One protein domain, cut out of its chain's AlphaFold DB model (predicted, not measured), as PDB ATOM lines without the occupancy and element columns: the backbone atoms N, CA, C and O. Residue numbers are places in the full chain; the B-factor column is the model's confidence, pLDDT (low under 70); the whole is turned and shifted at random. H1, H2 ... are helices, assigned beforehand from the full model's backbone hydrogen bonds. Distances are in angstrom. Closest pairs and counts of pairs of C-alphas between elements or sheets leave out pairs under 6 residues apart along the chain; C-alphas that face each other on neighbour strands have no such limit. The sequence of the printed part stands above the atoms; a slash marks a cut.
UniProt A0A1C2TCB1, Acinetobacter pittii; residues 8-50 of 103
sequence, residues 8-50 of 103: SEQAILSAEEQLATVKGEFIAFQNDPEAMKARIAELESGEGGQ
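What this domain is: This is residues 8 to 50 of the 103 residues of a protein of Acinetobacter pittii (UniProt A0A1C2TCB1). Two helices meet near their ends as an L, the long arm H1 and the short arm H2, with a tail of unnamed residues after H2. The middle of the L is open, and the arms meet nowhere but at the corner. The printed part has 43 residues with two named helices, H1 then H2, and no named strand; its class is all helix. It is extended and flat, with a radius of gyration of the C-alphas of 15.7 A and spans of 46 by 26 by 7 A.

Where its parts are: H1, residues 8 to 30, begins at C-alpha 8 (165.304, 214.743, 212.446) and measures 32.6 A from first to last C-alpha. H2, residues 33 to 44, measures 16.0 A and ends at C-alpha 44 (173.204, 229.895, 171.851).

How they stand to each other: H1 and H2 only just touch, only at the corner by their tight link, with 3 pairs of C-alphas within 8 A. H1 touches with residues 29 to 30 alone, H2 with residues 35 to 36 alone; the closest C-alphas, of Phe 29 and Met 36, are 7.2 A apart. Their lines are about perpendicular, at 85 degrees. In H1 and H2 every O i to N i+4 pair is within hydrogen-bond range.

The domain as a whole: The two C-alphas farthest apart, of Glu 9 and Ser 45, are 46.1 A apart. The printed part has no cut. Residues 46 to 50 have pLDDT under 70.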
ATOM      1  N   SER A   8     164.574 215.421 213.520       82.00
ATOM      2  CA  SER A   8     165.304 214.743 212.446       82.00
ATOM      3  C   SER A   8     164.378 214.003 211.482       82.00
ATOM      4  O   SER A   8     164.602 214.047 210.278       82.00
ATOM      5  N   GLU A   9     163.345 213.319 211.974       89.38
ATOM      6  CA  GLU A   9     162.418 212.589 211.103       89.38
ATOM      7  C   GLU A   9     161.520 213.547 210.304       89.38
ATOM      8  O   GLU A   9     161.211 213.278 209.147       89.38
ATOM      9  N   GLN A  10     161.156 214.700 210.874       90.38
ATOM     10  CA  GLN A  10     160.434 215.749 210.142       90.38
ATOM     11  C   GLN A  10     161.300 216.380 209.043       90.38
ATOM     12  O   GLN A  10     160.813 216.616 207.937       90.38
ATOM     13  N   ALA A  11     162.587 216.612 209.317       91.12
ATOM     14  CA  ALA A  11     163.528 217.116 208.321       91.12
ATOM     15  C   ALA A  11     163.736 216.122 207.167       91.12
ATOM     16  O   ALA A  11     163.800 216.536 206.011       91.12
ATOM     17  N   ILE A  12     163.785 214.818 207.466       93.69
ATOM     18  CA  ILE A  12     163.874 213.762 206.447       93.69
ATOM     19  C   ILE A  12     162.630 213.768 205.556       93.69
ATOM     20  O   ILE A  12     162.772 213.828 204.339       93.69
ATOM     21  N   LEU A  13     161.426 213.802 206.137       93.88
ATOM     22  CA  LEU A  13     160.181 213.853 205.361       93.88
ATOM     23  C   LEU A  13     160.116 215.092 204.457       93.88
ATOM     24  O   LEU A  13     159.766 214.989 203.284       93.88
ATOM     25  N   SER A  14     160.518 216.259 204.970       93.56
ATOM     26  CA  SER A  14     160.563 217.485 204.166       93.56
ATOM     27  C   SER A  14     161.583 217.397 203.026       93.56
ATOM     28  O   SER A  14     161.303 217.840 201.911       93.56
ATOM     29  N   ALA A  15     162.752 216.801 203.272       95.25
ATOM     30  CA  ALA A  15     163.759 216.592 202.237       95.25
ATOM     31  C   ALA A  15     163.274 215.605 201.161       95.25
ATOM     32  O   ALA A  15     163.521 215.819 199.973       95.25
ATOM     33  N   GLU A  16     162.554 214.554 201.554       94.94
ATOM     34  CA  GLU A  16     161.953 213.589 200.630       94.94
ATOM     35  C   GLU A  16     160.860 214.228 199.759       94.94
ATOM     36  O   GLU A  16     160.833 213.988 198.549       94.94
ATOM     37  N   GLU A  17     160.014 215.097 200.324       94.94
ATOM     38  CA  GLU A  17     159.004 215.858 199.569       94.94
ATOM     39  C   GLU A  17     159.631 216.842 198.575       94.94
ATOM     40  O   GLU A  17     159.211 216.915 197.413       94.94
ATOM     41  N   GLN A  18     160.669 217.569 198.995       94.50
ATOM     42  CA  GLN A  18     161.416 218.459 198.103       94.50
ATOM     43  C   GLN A  18     162.081 217.661 196.979       94.50
ATOM     44  O   GLN A  18     161.995 218.044 195.814       94.50
ATOM     45  N   LEU A  19     162.675 216.507 197.295       94.44
ATOM     46  CA  LEU A  19     163.283 215.636 196.296       94.44
ATOM     47  C   LEU A  19     162.249 215.101 195.297       94.44
ATOM     48  O   LEU A  19     162.537 215.031 194.101       94.44
ATOM     49  N   ALA A  20     161.061 214.712 195.762       95.75
ATOM     50  CA  ALA A  20     159.980 214.254 194.894       95.75
ATOM     51  C   ALA A  20     159.493 215.374 193.962       95.75
ATOM     52  O   ALA A  20     159.325 215.139 192.764       95.75
ATOM     53  N   THR A  21     159.347 216.591 194.491       94.50
ATOM     54  CA  THR A  21     158.974 217.785 193.720       94.50
ATOM     55  C   THR A  21     160.005 218.086 192.636       94.50
ATOM     56  O   THR A  21     159.661 218.103 191.456       94.50
ATOM     57  N   VAL A  22     161.283 218.198 193.009       94.19
ATOM     58  CA  VAL A  22     162.380 218.485 192.070       94.19
ATOM     59  C   VAL A  22     162.496 217.400 190.997       94.19
ATOM     60  O   VAL A  22     162.726 217.699 189.827       94.19
ATOM     61  N   LYS A  23     162.296 216.123 191.351       94.12
ATOM     62  CA  LYS A  23     162.266 215.033 190.363       94.12
ATOM     63  C   LYS A  23     161.104 215.180 189.384       94.12
ATOM     64  O   LYS A  23     161.301 214.964 188.192       94.12
ATOM     65  N   GLY A  24     159.915 215.536 189.870       92.38
ATOM     66  CA  GLY A  24     158.749 215.791 189.024       92.38
ATOM     67  C   GLY A  24     158.983 216.952 188.058       92.38
ATOM     68  O   GLY A  24     158.752 216.804 186.860       92.38
ATOM     69  N   GLU A  25     159.523 218.061 188.559       86.94
ATOM     70  CA  GLU A  25     159.897 219.233 187.758       86.94
ATOM     71  C   GLU A  25     160.969 218.898 186.717       86.94
ATOM     72  O   GLU A  25     160.836 219.275 185.557       86.94
ATOM     73  N   PHE A  26     161.994 218.127 187.086       87.31
ATOM     74  CA  PHE A  26     163.040 217.697 186.157       87.31
ATOM     75  C   PHE A  26     162.504 216.780 185.050       87.31
ATOM     76  O   PHE A  26     162.915 216.878 183.893       87.31
ATOM     77  N   ILE A  27     161.572 215.884 185.380       90.00
ATOM     78  CA  ILE A  27     160.901 215.038 184.388       90.00
ATOM     79  C   ILE A  27     160.013 215.889 183.474       90.00
ATOM     80  O   ILE A  27     160.036 215.691 182.263       90.00
ATOM     81  N   ALA A  28     159.256 216.841 184.025       85.88
ATOM     82  CA  ALA A  28     158.438 217.762 183.238       85.88
ATOM     83  C   ALA A  28     159.302 218.608 182.292       85.88
ATOM     84  O   ALA A  28     158.976 218.719 181.115       85.88
ATOM     85  N   PHE A  29     160.442 219.104 182.776       83.50
ATOM     86  CA  PHE A  29     161.431 219.818 181.975       83.50
ATOM     87  C   PHE A  29     161.963 218.959 180.817       83.50
ATOM     88  O   PHE A  29     161.958 219.402 179.674       83.50
ATOM     89  N   GLN A  30     162.352 217.705 181.074       84.69
ATOM     90  CA  GLN A  30     162.809 216.792 180.016       84.69
ATOM     91  C   GLN A  30     161.708 216.393 179.023       84.69
ATOM     92  O   GLN A  30     161.994 216.110 177.861       84.69
ATOM     93  N   ASN A  31     160.455 216.345 179.472       89.94
ATOM     94  CA  ASN A  31     159.315 215.999 178.626       89.94
ATOM     95  C   ASN A  31     158.748 217.199 177.857       89.94
ATOM     96  O   ASN A  31     157.817 217.008 177.073       89.94
ATOM     97  N   ASP A  32     159.312 218.396 178.036       90.31
ATOM     98  CA  ASP A  32     159.013 219.579 177.232       90.31
ATOM     99  C   ASP A  32     160.191 219.907 176.290       90.31
ATOM    100  O   ASP A  32     161.015 220.795 176.550       90.31
ATOM    101  N   PRO A  33     160.316 219.171 175.169       85.19
ATOM    102  CA  PRO A  33     161.388 219.391 174.211       85.19
ATOM    103  C   PRO A  33     161.304 220.759 173.526       85.19
ATOM    104  O   PRO A  33     162.325 221.220 173.019       85.19
ATOM    105  N   GLU A  34     160.138 221.412 173.482       84.75
ATOM    106  CA  GLU A  34     160.009 222.758 172.914       84.75
ATOM    107  C   GLU A  34     160.581 223.810 173.862       84.75
ATOM    108  O   GLU A  34     161.398 224.625 173.429       84.75
ATOM    109  N   ALA A  35     160.256 223.743 175.156       81.81
ATOM    110  CA  ALA A  35     160.850 224.619 176.163       81.81
ATOM    111  C   ALA A  35     162.370 224.416 176.278       81.81
ATOM    112  O   ALA A  35     163.119 225.392 176.358       81.81
ATOM    113  N   MET A  36     162.852 223.167 176.210       85.94
ATOM    114  CA  MET A  36     164.295 222.892 176.185       85.94
ATOM    115  C   MET A  36     164.972 223.477 174.943       85.94
ATOM    116  O   MET A  36     166.021 224.103 175.063       85.94
ATOM    117  N   LYS A  37     164.374 223.325 173.755       85.50
ATOM    118  CA  LYS A  37     164.904 223.926 172.521       85.50
ATOM    119  C   LYS A  37     164.906 225.448 172.576       85.50
ATOM    120  O   LYS A  37     165.885 226.051 172.154       85.50
ATOM    121  N   ALA A  38     163.856 226.063 173.119       84.50
ATOM    122  CA  ALA A  38     163.803 227.507 173.320       84.50
ATOM    123  C   ALA A  38     164.920 227.975 174.266       84.50
ATOM    124  O   ALA A  38     165.598 228.958 173.976       84.50
ATOM    125  N   ARG A  39     165.178 227.226 175.347       81.19
ATOM    126  CA  ARG A  39     166.272 227.519 176.278       81.19
ATOM    127  C   ARG A  39     167.653 227.334 175.647       81.19
ATOM    128  O   ARG A  39     168.540 228.137 175.908       81.19
ATOM    129  N   ILE A  40     167.846 226.299 174.827       81.56
ATOM    130  CA  ILE A  40     169.090 226.092 174.069       81.56
ATOM    131  C   ILE A  40     169.302 227.247 173.089       81.56
ATOM    132  O   ILE A  40     170.379 227.828 173.087       81.56
ATOM    133  N   ALA A  41     168.270 227.643 172.342       83.19
ATOM    134  CA  ALA A  41     168.347 228.768 171.414       83.19
ATOM    135  C   ALA A  41     168.686 230.094 172.124       83.19
ATOM    136  O   ALA A  41     169.462 230.880 171.592       83.19
ATOM    137  N   GLU A  42     168.160 230.325 173.331       79.12
ATOM    138  CA  GLU A  42     168.498 231.485 174.177       79.12
ATOM    139  C   GLU A  42     169.954 231.443 174.690       79.12
ATOM    140  O   GLU A  42     170.634 232.464 174.786       79.12
ATOM    141  N   LEU A  43     170.460 230.252 175.030       79.56
ATOM    142  CA  LEU A  43     171.853 230.069 175.455       79.56
ATOM    143  C   LEU A  43     172.829 230.217 174.281       79.56
ATOM    144  O   LEU A  43     173.907 230.784 174.447       79.56
ATOM    145  N   GLU A  44     172.446 229.745 173.096       79.94
ATOM    146  CA  GLU A  44     173.204 229.895 171.851       79.94
ATOM    147  C   GLU A  44     173.153 231.329 171.306       79.94
ATOM    148  O   GLU A  44     174.127 231.778 170.700       79.94
ATOM    149  N   SER A  45     172.062 232.072 171.546       75.06
ATOM    150  CA  SER A  45     171.963 233.495 171.191       75.06
ATOM    151  C   SER A  45     172.797 234.401 172.104       75.06
ATOM    152  O   SER A  45     172.995 235.571 171.780       75.06
ATOM    153  N   GLY A  46     173.328 233.871 173.214       63.97
ATOM    154  CA  GLY A  46     174.185 234.606 174.146       63.97
ATOM    155  C   GLY A  46     173.437 235.609 175.030       63.97
ATOM    156  O   GLY A  46     174.071 236.371 175.756       63.97
ATOM    157  N   GLU A  47     172.103 235.617 175.017       60.44
ATOM    158  CA  GLU A  47     171.296 236.583 175.780       60.44
ATOM    159  C   GLU A  47     171.161 236.216 177.272       60.44
ATOM    160  O   GLU A  47     170.768 237.049 178.088       60.44
ATOM    161  N   GLY A  48     171.540 234.991 177.654       59.84
ATOM    162  CA  GLY A  48     171.419 234.475 179.022       59.84
ATOM    163  C   GLY A  48     172.652 234.628 179.927       59.84
ATOM    164  O   GLY A  48     172.616 234.154 181.064       59.84
ATOM    165  N   GLY A  49     173.748 235.241 179.470       51.84
ATOM    166  CA  GLY A  49     175.005 235.271 180.223       51.84
ATOM    167  C   GLY A  49     175.844 236.506 179.941       51.84
ATOM    168  O   GLY A  49     176.043 236.893 178.798       51.84
ATOM    169  N   GLN A  50     176.338 237.118 181.015       49.84
ATOM    170  CA  GLN A  50     177.274 238.236 181.007       49.84
ATOM    171  C   GLN A  50     178.384 238.007 179.976       49.84
ATOM    172  O   GLN A  50     179.064 236.987 180.013       49.84
TER     173      GLN A  50